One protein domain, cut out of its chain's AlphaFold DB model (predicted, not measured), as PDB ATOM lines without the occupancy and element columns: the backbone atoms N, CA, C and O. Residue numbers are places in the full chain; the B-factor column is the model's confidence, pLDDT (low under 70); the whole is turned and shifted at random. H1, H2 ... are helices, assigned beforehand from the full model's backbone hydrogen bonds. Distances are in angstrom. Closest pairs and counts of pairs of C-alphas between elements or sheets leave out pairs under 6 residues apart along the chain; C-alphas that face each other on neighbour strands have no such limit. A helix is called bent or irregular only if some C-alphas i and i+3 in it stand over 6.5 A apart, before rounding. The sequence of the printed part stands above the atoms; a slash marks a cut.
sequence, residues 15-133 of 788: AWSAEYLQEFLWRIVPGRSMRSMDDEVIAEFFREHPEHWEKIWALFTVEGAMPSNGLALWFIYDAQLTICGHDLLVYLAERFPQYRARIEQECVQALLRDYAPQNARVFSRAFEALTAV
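Overview. This is residues 15 to 133 of the 788 residues of an uncharacterized protein of Rothia sp. HMSC072B04 (UniProt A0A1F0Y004). Three helices, H4, H5 and H6, make an up-and-down bundle, and H1, H2 and H3 form a looser group over one side of it with few contacts. A long loop, residues 59 to 84, joins the two groups. The printed part has 119 residues with six named helices, H1 to H6 in order, and no named strand; its class is all helix. It is compact, with a radius of gyration of the C-alphas of 13.6 A, and spans 37 by 37 by 31 A.

Along the chain. H1 is residues 18 to 28, 15.7 A long, from C-alpha 18 at (-34.414, 34.426, 21.625). H2 is residues 40 to 48 and H3 residues 50 to 58. H4 is residues 85 to 95, 15.4 A long. H5, residues 97 to 110, is 20.1 A long and irregular: C-alphas 98 and 101 are 7.4 A apart. H6, residues 117 to 130, is 19.7 A long, ending with C-alpha 130 at (-26.433, 15.981, 35.447).

Arrangement. H4 and H5, a helical hairpin, touch through residues 99 to 103 of H5 alone, the closest C-alphas being Ala 93 and Arg 100, 4.4 A. H4 and H6 touch and run the same way at a shallow tilt of 27 degrees, closest at the C-alphas of His 86 and Ala 126, 4.5 A. H1 and H3 are close but not clearly touching, with the C-alphas of Leu 21 and Lys 55 closest at 6.8 A. H2 and H4 are likewise close but not clearly touching, closest at the C-alphas of Ala 43 and Arg 95, 6.8 A. H3 and H5 are near each other. In H1, H2 and H4 every O i to N i+4 pair is within hydrogen-bond range; in H3 3 of 5, in H5 and H6 8 of 10.

Size, cuts and confidence. The C-alphas of Asp 78 and Leu 112 are farthest apart, 38.3 A. The printed part has no cut. The links H1 to H2 and H3 to H4 are long. Mean pLDDT of the printed part is 72.0; residues 25 to 41 and 67 to 84 are among those under 70.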
ATOM      1  N   ALA A  15     -27.227  42.379  21.051       59.28
ATOM      2  CA  ALA A  15     -28.150  41.673  21.924       59.28
ATOM      3  C   ALA A  15     -28.728  40.491  21.131       59.28
ATOM      4  O   ALA A  15     -29.489  40.680  20.181       59.28
ATOM      5  N   TRP A  16     -28.307  39.268  21.455       74.19
ATOM      6  CA  TRP A  16     -28.826  38.071  20.801       74.19
ATOM      7  C   TRP A  16     -30.269  37.834  21.251       74.19
ATOM      8  O   TRP A  16     -30.512  37.563  22.425       74.19
ATOM      9  N   SER A  17     -31.227  37.944  20.326       75.44
ATOM     10  CA  SER A  17     -32.636  37.666  20.623       75.44
ATOM     11  C   SER A  17     -32.885  36.167  20.820       75.44
ATOM     12  O   SER A  17     -32.099  35.325  20.363       75.44
ATOM     13  N   ALA A  18     -34.001  35.818  21.467       66.75
ATOM     14  CA  ALA A  18     -34.414  34.426  21.625       66.75
ATOM     15  C   ALA A  18     -34.562  33.731  20.262       66.75
ATOM     16  O   ALA A  18     -34.102  32.604  20.086       66.75
ATOM     17  N   GLU A  19     -35.114  34.429  19.265       59.16
ATOM     18  CA  GLU A  19     -35.278  33.926  17.902       59.16
ATOM     19  C   GLU A  19     -33.927  33.622  17.257       59.16
ATOM     20  O   GLU A  19     -33.755  32.550  16.682       59.16
ATOM     21  N   TYR A  20     -32.953  34.531  17.383       66.12
ATOM     22  CA  TYR A  20     -31.614  34.339  16.826       66.12
ATOM     23  C   TYR A  20     -30.915  33.114  17.426       66.12
ATOM     24  O   TYR A  20     -30.298  32.325  16.706       66.12
ATOM     25  N   LEU A  21     -31.017  32.939  18.743       70.38
ATOM     26  CA  LEU A  21     -30.402  31.812  19.440       70.38
ATOM     27  C   LEU A  21     -31.096  30.483  19.111       70.38
ATOM     28  O   LEU A  21     -30.413  29.477  18.920       70.38
ATOM     29  N   GLN A  22     -32.420  30.478  18.956       67.19
ATOM     30  CA  GLN A  22     -33.166  29.310  18.477       67.19
ATOM     31  C   GLN A  22     -32.770  28.925  17.042       67.19
ATOM     32  O   GLN A  22     -32.544  27.748  16.763       67.19
ATOM     33  N   GLU A  23     -32.613  29.899  16.138       60.00
ATOM     34  CA  GLU A  23     -32.110  29.656  14.776       60.00
ATOM     35  C   GLU A  23     -30.669  29.127  14.778       60.00
ATOM     36  O   GLU A  23     -30.304  28.278  13.964       60.00
ATOM     37  N   PHE A  24     -29.827  29.608  15.694       70.31
ATOM     38  CA  PHE A  24     -28.484  29.069  15.874       70.31
ATOM     39  C   PHE A  24     -28.527  27.596  16.306       70.31
ATOM     40  O   PHE A  24     -27.871  26.772  15.670       70.31
ATOM     41  N   LEU A  25     -29.336  27.253  17.314       68.88
ATOM     42  CA  LEU A  25     -29.537  25.870  17.759       68.88
ATOM     43  C   LEU A  25     -30.030  24.960  16.629       68.88
ATOM     44  O   LEU A  25     -29.572  23.826  16.502       68.88
ATOM     45  N   TRP A  26     -30.919  25.472  15.778       59.91
ATOM     46  CA  TRP A  26     -31.415  24.758  14.605       59.91
ATOM     47  C   TRP A  26     -30.298  24.387  13.620       59.91
ATOM     48  O   TRP A  26     -30.271  23.271  13.105       59.91
ATOM     49  N   ARG A  27     -29.335  25.286  13.382       60.62
ATOM     50  CA  ARG A  27     -28.243  25.052  12.418       60.62
ATOM     51  C   ARG A  27     -27.206  24.040  12.893       60.62
ATOM     52  O   ARG A  27     -26.574  23.405  12.057       60.62
ATOM     53  N   ILE A  28     -27.020  23.914  14.205       63.97
ATOM     54  CA  ILE A  28     -25.994  23.039  14.793       63.97
ATOM     55  C   ILE A  28     -26.515  21.630  15.104       63.97
ATOM     56  O   ILE A  28     -25.717  20.724  15.321       63.97
ATOM     57  N   VAL A  29     -27.840  21.428  15.103       57.09
ATOM     58  CA  VAL A  29     -28.498  20.124  15.294       57.09
ATOM     59  C   VAL A  29     -29.175  19.690  13.980       57.09
ATOM     60  O   VAL A  29     -30.388  19.850  13.820       57.09
ATOM     61  N   PRO A  30     -28.430  19.155  12.995       46.12
ATOM     62  CA  PRO A  30     -29.008  18.781  11.709       46.12
ATOM     63  C   PRO A  30     -29.876  17.515  11.815       46.12
ATOM     64  O   PRO A  30     -29.373  16.403  11.798       46.12
ATOM     65  N   GLY A  31     -31.200  17.676  11.874       42.88
ATOM     66  CA  GLY A  31     -32.215  16.785  11.273       42.88
ATOM     67  C   GLY A  31     -32.250  15.272  11.586       42.88
ATOM     68  O   GLY A  31     -33.089  14.578  11.013       42.88
ATOM     69  N   ARG A  32     -31.406  14.714  12.461       35.38
ATOM     70  CA  ARG A  32     -31.458  13.310  12.926       35.38
ATOM     71  C   ARG A  32     -31.237  13.254  14.447       35.38
ATOM     72  O   ARG A  32     -30.593  14.134  15.005       35.38
ATOM     73  N   SER A  33     -31.807  12.275  15.161       40.50
ATOM     74  CA  SER A  33     -31.653  12.198  16.638       40.50
ATOM     75  C   SER A  33     -30.192  11.970  16.940       40.50
ATOM     76  O   SER A  33     -29.557  11.231  16.199       40.50
ATOM     77  N   MET A  34     -29.709  12.446  18.089       39.62
ATOM     78  CA  MET A  34     -28.458  11.940  18.681       39.62
ATOM     79  C   MET A  34     -28.465  10.398  18.797       39.62
ATOM     80  O   MET A  34     -27.458   9.743  18.612       39.62
ATOM     81  N   ARG A  35     -29.654   9.794  18.954       40.16
ATOM     82  CA  ARG A  35     -29.979   8.368  18.723       40.16
ATOM     83  C   ARG A  35     -29.345   7.698  17.492       40.16
ATOM     84  O   ARG A  35     -29.019   6.515  17.511       40.16
ATOM     85  N   SER A  36     -29.351   8.419  16.378       41.25
ATOM     86  CA  SER A  36     -29.279   7.881  15.014       41.25
ATOM     87  C   SER A  36     -28.412   8.727  14.076       41.25
ATOM     88  O   SER A  36     -28.475   8.558  12.858       41.25
ATOM     89  N   MET A  37     -27.693   9.694  14.629       42.41
ATOM     90  CA  MET A  37     -26.685  10.511  13.975       42.41
ATOM     91  C   MET A  37     -25.364  10.160  14.643       42.41
ATOM     92  O   MET A  37     -25.367   9.815  15.824       42.41
ATOM     93  N   ASP A  38     -24.259  10.226  13.908       51.31
ATOM     94  CA  ASP A  38     -22.951  10.131  14.539       51.31
ATOM     95  C   ASP A  38     -22.867  11.221  15.612       51.31
ATOM     96  O   ASP A  38     -22.849  12.416  15.305       51.31
ATOM     97  N   ASP A  39     -22.836  10.782  16.874       57.47
ATOM     98  CA  ASP A  39     -22.668  11.583  18.093       57.47
ATOM     99  C   ASP A  39     -21.485  12.562  18.003       57.47
ATOM    100  O   ASP A  39     -21.350  13.442  18.846       57.47
ATOM    101  N   GLU A  40     -20.621  12.416  17.001       67.62
ATOM    102  CA  GLU A  40     -19.393  13.167  16.813       67.62
ATOM    103  C   GLU A  40     -19.583  14.502  16.077       67.62
ATOM    104  O   GLU A  40     -18.837  15.433  16.361       67.62
ATOM    105  N   VAL A  41     -20.593  14.647  15.205       65.69
ATOM    106  CA  VAL A  41     -20.745  15.827  14.318       65.69
ATOM    107  C   VAL A  41     -20.975  17.123  15.102       65.69
ATOM    108  O   VAL A  41     -20.377  18.155  14.807       65.69
ATOM    109  N   ILE A  42     -21.823  17.082  16.136       70.88
ATOM    110  CA  ILE A  42     -22.093  18.254  16.988       70.88
ATOM    111  C   ILE A  42     -20.834  18.612  17.784       70.88
ATOM    112  O   ILE A  42     -20.474  19.783  17.909       70.88
ATOM    113  N   ALA A  43     -20.144  17.603  18.317       77.25
ATOM    114  CA  ALA A  43     -18.923  17.817  19.073       77.25
ATOM    115  C   ALA A  43     -17.770  18.325  18.181       77.25
ATOM    116  O   ALA A  43     -16.988  19.161  18.624       77.25
ATOM    117  N   GLU A  44     -17.682  17.873  16.929       75.88
ATOM    118  CA  GLU A  44     -16.727  18.359  15.929       75.88
ATOM    119  C   GLU A  44     -16.991  19.819  15.570       75.88
ATOM    120  O   GLU A  44     -16.077  20.630  15.686       75.88
ATOM    121  N   PHE A  45     -18.248  20.197  15.320       77.25
ATOM    122  CA  PHE A  45     -18.628  21.594  15.108       77.25
ATOM    123  C   PHE A  45     -18.154  22.515  16.243       77.25
ATOM    124  O   PHE A  45     -17.557  23.555  15.986       77.25
ATOM    125  N   PHE A  46     -18.367  22.143  17.511       82.19
ATOM    126  CA  PHE A  46     -17.917  22.961  18.648       82.19
ATOM    127  C   PHE A  46     -16.403  22.919  18.886       82.19
ATOM    128  O   PHE A  46     -15.871  23.826  19.531       82.19
ATOM    129  N   ARG A  47     -15.705  21.886  18.398       83.62
ATOM    130  CA  ARG A  47     -14.235  21.840  18.386       83.62
ATOM    131  C   ARG A  47     -13.660  22.752  17.302       83.62
ATOM    132  O   ARG A  47     -12.663  23.418  17.563       83.62
ATOM    133  N   GLU A  48     -14.286  22.797  16.129       79.69
ATOM    134  CA  GLU A  48     -13.885  23.643  14.998       79.69
ATOM    135  C   GLU A  48     -14.280  25.116  15.186       79.69
ATOM    136  O   GLU A  48     -13.547  26.005  14.756       79.69
ATOM    137  N   HIS A  49     -15.394  25.373  15.879       75.81
ATOM    138  CA  HIS A  49     -15.975  26.703  16.087       75.81
ATOM    139  C   HIS A  49     -16.140  27.057  17.579       75.81
ATOM    140  O   HIS A  49     -17.269  27.200  18.077       75.81
ATOM    141  N   PRO A  50     -15.039  27.210  18.343       85.31
ATOM    142  CA  PRO A  50     -15.102  27.502  19.776       85.31
ATOM    143  C   PRO A  50     -15.770  28.850  20.100       85.31
ATOM    144  O   PRO A  50     -16.320  29.018  21.188       85.31
ATOM    145  N   GLU A  51     -15.795  29.802  19.163       79.31
ATOM    146  CA  GLU A  51     -16.468  31.099  19.301       79.31
ATOM    147  C   GLU A  51     -17.983  30.979  19.520       79.31
ATOM    148  O   GLU A  51     -18.628  31.898  20.027       79.31
ATOM    149  N   HIS A  52     -18.585  29.848  19.150       82.81
ATOM    150  CA  HIS A  52     -20.015  29.620  19.318       82.81
ATOM    151  C   HIS A  52     -20.423  29.223  20.740       82.81
ATOM    152  O   HIS A  52     -21.617  29.257  21.047       82.81
ATOM    153  N   TRP A  53     -19.472  28.948  21.639       89.50
ATOM    154  CA  TRP A  53     -19.770  28.760  23.063       89.50
ATOM    155  C   TRP A  53     -20.392  29.998  23.706       89.50
ATOM    156  O   TRP A  53     -21.240  29.857  24.580       89.50
ATOM    157  N   GLU A  54     -20.070  31.203  23.232       87.31
ATOM    158  CA  GLU A  54     -20.710  32.421  23.737       87.31
ATOM    159  C   GLU A  54     -22.224  32.429  23.486       87.31
ATOM    160  O   GLU A  54     -23.005  32.814  24.359       87.31
ATOM    161  N   LYS A  55     -22.668  31.885  22.345       85.81
ATOM    162  CA  LYS A  55     -24.098  31.699  22.065       85.81
ATOM    163  C   LYS A  55     -24.714  30.661  22.998       85.81
ATOM    164  O   LYS A  55     -25.851  30.846  23.407       85.81
ATOM    165  N   ILE A  56     -23.974  29.609  23.370       89.81
ATOM    166  CA  ILE A  56     -24.423  28.627  24.368       89.81
ATOM    167  C   ILE A  56     -24.611  29.279  25.738       89.81
ATOM    168  O   ILE A  56     -25.621  29.033  26.390       89.81
ATOM    169  N   TRP A  57     -23.698  30.154  26.158       93.62
ATOM    170  CA  TRP A  57     -23.833  30.874  27.428       93.62
ATOM    171  C   TRP A  57     -25.033  31.817  27.435       93.62
ATOM    172  O   TRP A  57     -25.748  31.891  28.432       93.62
ATOM    173  N   ALA A  58     -25.328  32.449  26.304       89.81
ATOM    174  CA  ALA A  58     -26.509  33.291  26.173       89.81
ATOM    175  C   ALA A  58     -27.841  32.535  26.290       89.81
ATOM    176  O   ALA A  58     -28.836  33.114  26.716       89.81
ATOM    177  N   LEU A  59     -27.875  31.232  25.993       87.00
ATOM    178  CA  LEU A  59     -29.086  30.418  26.176       87.00
ATOM    179  C   LEU A  59     -29.541  30.351  27.639       87.00
ATOM    180  O   LEU A  59     -30.719  30.122  27.895       87.00
ATOM    181  N   PHE A  60     -28.629  30.556  28.596       91.31
ATOM    182  CA  PHE A  60     -28.943  30.579  30.025       91.31
ATOM    183  C   PHE A  60     -29.463  31.932  30.519       91.31
ATOM    184  O   PHE A  60     -30.038  31.993  31.612       91.31
ATOM    185  N   THR A  61     -29.260  33.009  29.751       89.81
ATOM    186  CA  THR A  61     -29.567  34.400  30.135       89.81
ATOM    187  C   THR A  61     -30.695  35.034  29.317       89.81
ATOM    188  O   THR A  61     -31.313  35.987  29.786       89.81
ATOM    189  N   VAL A  62     -30.995  34.499  28.130       81.75
ATOM    190  CA  VAL A  62     -32.093  34.955  27.273       81.75
ATOM    191  C   VAL A  62     -33.311  34.055  27.476       81.75
ATOM    192  O   VAL A  62     -33.304  32.876  27.111       81.75
ATOM    193  N   GLU A  63     -34.371  34.609  28.066       75.88
ATOM    194  CA  GLU A  63     -35.608  33.868  28.311       75.88
ATOM    195  C   GLU A  63     -36.191  33.310  26.998       75.88
ATOM    196  O   GLU A  63     -36.249  33.994  25.980       75.88
ATOM    197  N   GLY A  64     -36.618  32.044  27.008       68.00
ATOM    198  CA  GLY A  64     -37.253  31.401  25.854       68.00
ATOM    199  C   GLY A  64     -36.284  30.968  24.750       68.00
ATOM    200  O   GLY A  64     -36.695  30.254  23.838       68.00
ATOM    201  N   ALA A  65     -34.994  31.313  24.837       75.50
ATOM    202  CA  ALA A  65     -33.989  30.875  23.867       75.50
ATOM    203  C   ALA A  65     -33.731  29.357  23.923       75.50
ATOM    204  O   ALA A  65     -33.453  28.730  22.901       75.50
ATOM    205  N   MET A  66     -33.851  28.755  25.112       78.62
ATOM    206  CA  MET A  66     -33.691  27.316  25.325       78.62
ATOM    207  C   MET A  66     -35.060  26.614  25.378       78.62
ATOM    208  O   MET A  66     -35.867  26.918  26.259       78.62
ATOM    209  N   PRO A  67     -35.349  25.644  24.492       64.12
ATOM    210  CA  PRO A  67     -36.679  25.072  24.397       64.12
ATOM    211  C   PRO A  67     -36.907  23.981  25.461       64.12
ATOM    212  O   PRO A  67     -36.102  23.061  25.652       64.12
ATOM    213  N   SER A  68     -38.029  24.088  26.176       57.16
ATOM    214  CA  SER A  68     -38.371  23.261  27.345       57.16
ATOM    215  C   SER A  68     -38.938  21.873  27.005       57.16
ATOM    216  O   SER A  68     -38.827  20.942  27.814       57.16
ATOM    217  N   ASN A  69     -39.488  21.715  25.795       51.41
ATOM    218  CA  ASN A  69     -40.201  20.533  25.305       51.41
ATOM    219  C   ASN A  69     -39.662  20.112  23.933       51.41
ATOM    220  O   ASN A  69     -40.264  20.445  22.919       51.41
ATOM    221  N   GLY A  70     -38.527  19.410  23.870       45.62
ATOM    222  CA  GLY A  70     -37.847  19.226  22.582       45.62
ATOM    223  C   GLY A  70     -37.370  20.574  22.025       45.62
ATOM    224  O   GLY A  70     -37.924  21.621  22.320       45.62
ATOM    225  N   LEU A  71     -36.398  20.597  21.132       43.41
ATOM    226  CA  LEU A  71     -36.597  21.330  19.898       43.41
ATOM    227  C   LEU A  71     -37.894  20.727  19.352       43.41
ATOM    228  O   LEU A  71     -37.889  19.591  18.878       43.41
ATOM    229  N   ALA A  72     -39.023  21.392  19.605       40.81
ATOM    230  CA  ALA A  72     -40.266  21.117  18.907       40.81
ATOM    231  C   ALA A  72     -39.968  21.486  17.460       40.81
ATOM    232  O   ALA A  72     -39.982  22.644  17.082       40.81
ATOM    233  N   LEU A  73     -39.427  20.500  16.771       38.78
ATOM    234  CA  LEU A  73     -39.004  20.503  15.398       38.78
ATOM    235  C   LEU A  73     -39.198  19.031  15.040       38.78
ATOM    236  O   LEU A  73     -38.553  18.169  15.641       38.78
ATOM    237  N   TRP A  74     -40.095  18.763  14.088       38.25
ATOM    238  CA  TRP A  74     -40.290  17.472  13.399       38.25
ATOM    239  C   TRP A  74     -41.456  16.552  13.824       38.25
ATOM    240  O   TRP A  74     -41.374  15.340  13.643       38.25
ATOM    241  N   PHE A  75     -42.623  17.083  14.216       35.62
ATOM    242  CA  PHE A  75     -43.870  16.279  14.317       35.62
ATOM    243  C   PHE A  75     -44.538  15.950  12.962       35.62
ATOM    244  O   PHE A  75     -45.671  15.471  12.917       35.62
ATOM    245  N   ILE A  76     -43.846  16.201  11.851       35.56
ATOM    246  CA  ILE A  76     -44.404  16.154  10.496       35.56
ATOM    247  C   ILE A  76     -43.895  14.955   9.670       35.56
ATOM    248  O   ILE A  76     -44.529  14.584   8.685       35.56
ATOM    249  N   TYR A  77     -42.829  14.273  10.097       36.94
ATOM    250  CA  TYR A  77     -42.267  13.136   9.361       36.94
ATOM    251  C   TYR A  77     -42.038  11.955  10.300       36.94
ATOM    252  O   TYR A  77     -41.767  12.144  11.482       36.94
ATOM    253  N   ASP A  78     -42.166  10.739   9.774       34.00
ATOM    254  CA  ASP A  78     -42.062   9.450  10.470       34.00
ATOM    255  C   ASP A  78     -40.628   9.149  10.974       34.00
ATOM    256  O   ASP A  78     -40.019   8.132  10.655       34.00
ATOM    257  N   ALA A  79     -40.045  10.067  11.750       34.28
ATOM    258  CA  ALA A  79     -38.706   9.977  12.307       34.28
ATOM    259  C   ALA A  79     -38.760  10.123  13.838       34.28
ATOM    260  O   ALA A  79     -39.382  11.023  14.396       34.28
ATOM    261  N   GLN A  80     -38.101   9.200  14.539       35.09
ATOM    262  CA  GLN A  80     -38.127   8.983  15.993       35.09
ATOM    263  C   GLN A  80     -37.410  10.070  16.837       35.09
ATOM    264  O   GLN A  80     -36.642   9.743  17.742       35.09
ATOM    265  N   LEU A  81     -37.604  11.361  16.556       42.56
ATOM    266  CA  LEU A  81     -36.609  12.397  16.855       42.56
ATOM    267  C   LEU A  81     -37.159  13.570  17.698       42.56
ATOM    268  O   LEU A  81     -37.918  14.379  17.191       42.56
ATOM    269  N   THR A  82     -36.741  13.712  18.961       47.50
ATOM    270  CA  THR A  82     -36.975  14.916  19.795       47.50
ATOM    271  C   THR A  82     -35.748  15.140  20.683       47.50
ATOM    272  O   THR A  82     -35.495  14.305  21.546       47.50
ATOM    273  N   ILE A  83     -34.981  16.221  20.487       51.09
ATOM    274  CA  ILE A  83     -33.862  16.598  21.380       51.09
ATOM    275  C   ILE A  83     -34.324  17.774  22.220       51.09
ATOM    276  O   ILE A  83     -34.487  18.855  21.678       51.09
ATOM    277  N   CYS A  84     -34.566  17.600  23.515       63.59
ATOM    278  CA  CYS A  84     -34.955  18.716  24.376       63.59
ATOM    279  C   CYS A  84     -33.756  19.614  24.693       63.59
ATOM    280  O   CYS A  84     -32.626  19.136  24.717       63.59
ATOM    281  N   GLY A  85     -33.985  20.894  25.015       73.44
ATOM    282  CA  GLY A  85     -32.894  21.784  25.434       73.44
ATOM    283  C   GLY A  85     -32.081  21.205  26.601       73.44
ATOM    284  O   GLY A  85     -30.864  21.321  26.624       73.44
ATOM    285  N   HIS A  86     -32.726  20.463  27.509       79.56
ATOM    286  CA  HIS A  86     -32.026  19.776  28.595       79.56
ATOM    287  C   HIS A  86     -31.157  18.603  28.113       79.56
ATOM    288  O   HIS A  86     -30.076  18.412  28.657       79.56
ATOM    289  N   ASP A  87     -31.580  17.860  27.082       75.81
ATOM    290  CA  ASP A  87     -30.781  16.777  26.488       75.81
ATOM    291  C   ASP A  87     -29.524  17.339  25.817       75.81
ATOM    292  O   ASP A  87     -28.453  16.754  25.936       75.81
ATOM    293  N   LEU A  88     -29.638  18.500  25.159       80.12
ATOM    294  CA  LEU A  88     -28.490  19.209  24.592       80.12
ATOM    295  C   LEU A  88     -27.504  19.629  25.688       80.12
ATOM    296  O   LEU A  88     -26.307  19.401  25.545       80.12
ATOM    297  N   LEU A  89     -27.985  20.213  26.789       88.31
ATOM    298  CA  LEU A  89     -27.118  20.612  27.904       88.31
ATOM    299  C   LEU A  89     -26.416  19.408  28.547       88.31
ATOM    300  O   LEU A  89     -25.230  19.494  28.864       88.31
ATOM    301  N   VAL A  90     -27.122  18.282  28.700       86.25
ATOM    302  CA  VAL A  90     -26.538  17.025  29.191       86.25
ATOM    303  C   VAL A  90     -25.478  16.508  28.222       86.25
ATOM    304  O   VAL A  90     -24.353  16.251  28.643       86.25
ATOM    305  N   TYR A  91     -25.791  16.443  26.927       84.38
ATOM    306  CA  TYR A  91     -24.854  16.023  25.887       84.38
ATOM    307  C   TYR A  91     -23.588  16.893  25.868       84.38
ATOM    308  O   TYR A  91     -22.473  16.371  25.878       84.38
ATOM    309  N   LEU A  92     -23.738  18.222  25.905       87.44
ATOM    310  CA  LEU A  92     -22.605  19.150  25.925       87.44
ATOM    311  C   LEU A  92     -21.748  18.955  27.179       87.44
ATOM    312  O   LEU A  92     -20.524  18.956  27.092       87.44
ATOM    313  N   ALA A  93     -22.364  18.733  28.337       90.00
ATOM    314  CA  ALA A  93     -21.642  18.468  29.577       90.00
ATOM    315  C   ALA A  93     -20.931  17.101  29.600       90.00
ATOM    316  O   ALA A  93     -19.929  16.948  30.301       90.00
ATOM    317  N   GLU A  94     -21.437  16.103  28.872       87.88
ATOM    318  CA  GLU A  94     -20.814  14.780  28.737       87.88
ATOM    319  C   GLU A  94     -19.663  14.780  27.722       87.88
ATOM    320  O   GLU A  94     -18.621  14.177  27.980       87.88
ATOM    321  N   ARG A  95     -19.816  15.482  26.591       87.62
ATOM    322  CA  ARG A  95     -18.803  15.560  25.521       87.62
ATOM    323  C   ARG A  95     -17.735  16.625  25.756       87.62
ATOM    324  O   ARG A  95     -16.624  16.479  25.253       87.62
ATOM    325  N   PHE A  96     -18.031  17.645  26.561       91.69
ATOM    326  CA  PHE A  96     -17.091  18.702  26.941       91.69
ATOM    327  C   PHE A  96     -16.960  18.801  28.471       91.69
ATOM    328  O   PHE A  96     -17.464  19.751  29.085       91.69
ATOM    329  N   PRO A  97     -16.262  17.843  29.122       90.31
ATOM    330  CA  PRO A  97     -16.153  17.781  30.581       90.31
ATOM    331  C   PRO A  97     -15.593  19.056  31.223       90.31
ATOM    332  O   PRO A  97     -15.961  19.384  32.352       90.31
ATOM    333  N   GLN A  98     -14.756  19.813  30.503       92.81
ATOM    334  CA  GLN A  98     -14.216  21.097  30.958       92.81
ATOM    335  C   GLN A  98     -15.297  22.159  31.220       92.81
ATOM    336  O   GLN A  98     -15.080  23.067  32.019       92.81
ATOM    337  N   TYR A  99     -16.468  22.042  30.587       94.19
ATOM    338  CA  TYR A  99     -17.581  22.977  30.744       94.19
ATOM    339  C   TYR A  99     -18.695  22.460  31.653       94.19
ATOM    340  O   TYR A  99     -19.573  23.237  32.026       94.19
ATOM    341  N   ARG A 100     -18.650  21.190  32.071       92.38
ATOM    342  CA  ARG A 100     -19.693  20.566  32.896       92.38
ATOM    343  C   ARG A 100     -20.030  21.378  34.146       92.38
ATOM    344  O   ARG A 100     -21.196  21.666  34.386       92.38
ATOM    345  N   ALA A 101     -19.019  21.778  34.919       89.94
ATOM    346  CA  ALA A 101     -19.229  22.534  36.155       89.94
ATOM    347  C   ALA A 101     -19.879  23.906  35.899       89.94
ATOM    348  O   ALA A 101     -20.732  24.338  36.672       89.94
ATOM    349  N   ARG A 102     -19.521  24.565  34.788       93.19
ATOM    350  CA  ARG A 102     -20.145  25.826  34.370       93.19
ATOM    351  C   ARG A 102     -21.594  25.607  33.941       93.19
ATOM    352  O   ARG A 102     -22.450  26.369  34.360       93.19
ATOM    353  N   ILE A 103     -21.880  24.559  33.167       94.25
ATOM    354  CA  ILE A 103     -23.246  24.198  32.755       94.25
ATOM    355  C   ILE A 103     -24.126  23.914  33.982       94.25
ATOM    356  O   ILE A 103     -25.238  24.429  34.058       94.25
ATOM    357  N   GLU A 104     -23.628  23.148  34.961       92.69
ATOM    358  CA  GLU A 104     -24.321  22.899  36.236       92.69
ATOM    359  C   GLU A 104     -24.632  24.219  36.961       92.69
ATOM    360  O   GLU A 104     -25.777  24.463  37.341       92.69
ATOM    361  N   GLN A 105     -23.640  25.105  37.093       92.38
ATOM    362  CA  GLN A 105     -23.804  26.407  37.741       92.38
ATOM    363  C   GLN A 105     -24.802  27.316  37.011       92.38
ATOM    364  O   GLN A 105     -25.669  27.904  37.655       92.38
ATOM    365  N   GLU A 106     -24.701  27.425  35.688       94.44
ATOM    366  CA  GLU A 106     -25.595  28.250  34.873       94.44
ATOM    367  C   GLU A 106     -27.031  27.722  34.899       94.44
ATOM    368  O   GLU A 106     -27.963  28.523  34.946       94.44
ATOM    369  N   CYS A 107     -27.234  26.397  34.966       93.31
ATOM    370  CA  CYS A 107     -28.566  25.827  35.178       93.31
ATOM    371  C   CYS A 107     -29.174  26.336  36.491       93.31
ATOM    372  O   CYS A 107     -30.310  26.801  36.501       93.31
ATOM    373  N   VAL A 108     -28.422  26.279  37.595       93.25
ATOM    374  CA  VAL A 108     -28.913  26.719  38.910       93.25
ATOM    375  C   VAL A 108     -29.149  28.231  38.941       93.25
ATOM    376  O   VAL A 108     -30.170  28.678  39.459       93.25
ATOM    377  N   GLN A 109     -28.253  29.029  38.354       92.50
ATOM    378  CA  GLN A 109     -28.440  30.478  38.254       92.50
ATOM    379  C   GLN A 109     -29.652  30.841  37.392       92.50
ATOM    380  O   GLN A 109     -30.403  31.745  37.751       92.50
ATOM    381  N   ALA A 110     -29.892  30.117  36.297       89.94
ATOM    382  CA  ALA A 110     -31.047  30.335  35.437       89.94
ATOM    383  C   ALA A 110     -32.382  30.076  36.155       89.94
ATOM    384  O   ALA A 110     -33.364  30.744  35.849       89.94
ATOM    385  N   LEU A 111     -32.424  29.184  37.152       88.44
ATOM    386  CA  LEU A 111     -33.621  28.966  37.978       88.44
ATOM    387  C   LEU A 111     -33.978  30.149  38.889       88.44
ATOM    388  O   LEU A 111     -35.116  30.225  39.354       88.44
ATOM    389  N   LEU A 112     -33.015  31.031  39.168       86.44
ATOM    390  CA  LEU A 112     -33.195  32.247  39.969       86.44
ATOM    391  C   LEU A 112     -33.510  33.480  39.116       86.44
ATOM    392  O   LEU A 112     -33.794  34.542  39.666       86.44
ATOM    393  N   ARG A 113     -33.446  33.355  37.788       84.31
ATOM    394  CA  ARG A 113     -33.852  34.413  36.860       84.31
ATOM    395  C   ARG A 113     -35.378  34.462  36.777       84.31
ATOM    396  O   ARG A 113     -36.052  33.463  37.034       84.31
ATOM    397  N   ASP A 114     -35.917  35.622  36.412       74.50
ATOM    398  CA  ASP A 114     -37.361  35.847  36.270       74.50
ATOM    399  C   ASP A 114     -37.891  35.245  34.958       74.50
ATOM    400  O   ASP A 114     -38.339  35.936  34.048       74.50
ATOM    401  N   TYR A 115     -37.740  33.929  34.823       74.06
ATOM    402  CA  TYR A 115     -38.232  33.167  33.686       74.06
ATOM    403  C   TYR A 115     -39.601  32.575  33.991       74.06
ATOM    404  O   TYR A 115     -39.869  32.095  35.096       74.06
ATOM    405  N   ALA A 116     -40.445  32.486  32.964       64.19
ATOM    406  CA  ALA A 116     -41.649  31.680  32.999       64.19
ATOM    407  C   ALA A 116     -41.302  30.245  33.457       64.19
ATOM    408  O   ALA A 116     -40.304  29.679  32.994       64.19
ATOM    409  N   PRO A 117     -42.129  29.600  34.303       63.62
ATOM    410  CA  PRO A 117     -41.825  28.280  34.865       63.62
ATOM    411  C   PRO A 117     -41.458  27.217  33.820       63.62
ATOM    412  O   PRO A 117     -40.602  26.370  34.070       63.62
ATOM    413  N   GLN A 118     -42.054  27.281  32.625       61.16
ATOM    414  CA  GLN A 118     -41.712  26.395  31.510       61.16
ATOM    415  C   GLN A 118     -40.267  26.565  31.016       61.16
ATOM    416  O   GLN A 118     -39.600  25.571  30.747       61.16
ATOM    417  N   ASN A 119     -39.768  27.799  30.951       69.38
ATOM    418  CA  ASN A 119     -38.430  28.134  30.474       69.38
ATOM    419  C   ASN A 119     -37.395  27.791  31.547       69.38
ATOM    420  O   ASN A 119     -36.346  27.249  31.230       69.38
ATOM    421  N   ALA A 120     -37.725  27.983  32.827       76.69
ATOM    422  CA  ALA A 120     -36.890  27.533  33.941       76.69
ATOM    423  C   ALA A 120     -36.755  25.993  34.000       76.69
ATOM    424  O   ALA A 120     -35.706  25.456  34.365       76.69
ATOM    425  N   ARG A 121     -37.799  25.254  33.595       77.25
ATOM    426  CA  ARG A 121     -37.861  23.782  33.675       77.25
ATOM    427  C   ARG A 121     -36.776  23.069  32.870       77.25
ATOM    428  O   ARG A 121     -36.391  21.956  33.225       77.25
ATOM    429  N   VAL A 122     -36.294  23.667  31.780       80.75
ATOM    430  CA  VAL A 122     -35.204  23.080  30.987       80.75
ATOM    431  C   VAL A 122     -33.926  22.974  31.817       80.75
ATOM    432  O   VAL A 122     -33.269  21.935  31.813       80.75
ATOM    433  N   PHE A 123     -33.641  24.003  32.614       89.38
ATOM    434  CA  PHE A 123     -32.470  24.073  33.474       89.38
ATOM    435  C   PHE A 123     -32.624  23.173  34.696       89.38
ATOM    436  O   PHE A 123     -31.671  22.490  35.061       89.38
ATOM    437  N   SER A 124     -33.828  23.082  35.281       86.19
ATOM    438  CA  SER A 124     -34.069  22.151  36.392       86.19
ATOM    439  C   SER A 124     -33.893  20.701  35.938       86.19
ATOM    440  O   SER A 124     -33.201  19.939  36.601       86.19
ATOM    441  N   ARG A 125     -34.443  20.328  34.773       85.69
ATOM    442  CA  ARG A 125     -34.293  18.981  34.195       85.69
ATOM    443  C   ARG A 125     -32.846  18.662  33.832       85.69
ATOM    444  O   ARG A 125     -32.393  17.557  34.114       85.69
ATOM    445  N   ALA A 126     -32.133  19.606  33.217       88.19
ATOM    446  CA  ALA A 126     -30.721  19.433  32.887       88.19
ATOM    447  C   ALA A 126     -29.896  19.221  34.160       88.19
ATOM    448  O   ALA A 126     -29.144  18.256  34.255       88.19
ATOM    449  N   PHE A 127     -30.099  20.061  35.176       91.06
ATOM    450  CA  PHE A 127     -29.415  19.941  36.458       91.06
ATOM    451  C   PHE A 127     -29.747  18.629  37.185       91.06
ATOM    452  O   PHE A 127     -28.846  17.945  37.673       91.06
ATOM    453  N   GLU A 128     -31.020  18.233  37.223       88.12
ATOM    454  CA  GLU A 128     -31.455  16.949  37.783       88.12
ATOM    455  C   GLU A 128     -30.789  15.771  37.065       88.12
ATOM    456  O   GLU A 128     -30.309  14.857  37.730       88.12
ATOM    457  N   ALA A 129     -30.710  15.798  35.731       87.19
ATOM    458  CA  ALA A 129     -30.061  14.756  34.941       87.19
ATOM    459  C   ALA A 129     -28.543  14.706  35.182       87.19
ATOM    460  O   ALA A 129     -27.994  13.630  35.418       87.19
ATOM    461  N   LEU A 130     -27.876  15.863  35.204       89.19
ATOM    462  CA  LEU A 130     -26.433  15.981  35.447       89.19
ATOM    463  C   LEU A 130     -26.022  15.552  36.858       89.19
ATOM    464  O   LEU A 130     -24.888  15.119  37.064       89.19
ATOM    465  N   THR A 131     -26.932  15.659  37.825       88.00
ATOM    466  CA  THR A 131     -26.674  15.333  39.235       88.00
ATOM    467  C   THR A 131     -27.368  14.051  39.698       88.00
ATOM    468  O   THR A 131     -27.296  13.706  40.879       88.00
ATOM    469  N   ALA A 132     -28.034  13.322  38.797       86.44
ATOM    470  CA  ALA A 132     -28.771  12.111  39.132       86.44
ATOM    471  C   ALA A 132     -27.843  10.984  39.605       86.44
ATOM    472  O   ALA A 132     -26.838  10.658  38.977       86.44
ATOM    473  N   VAL A 133     -28.243  10.304  40.682       84.50
ATOM    474  CA  VAL A 133     -27.619   9.042  41.092       84.50
ATOM    475  C   VAL A 133     -28.174   7.904  40.219       84.50
ATOM    476  O   VAL A 133     -29.400   7.733  40.174       84.50
TER     477      VAL A 133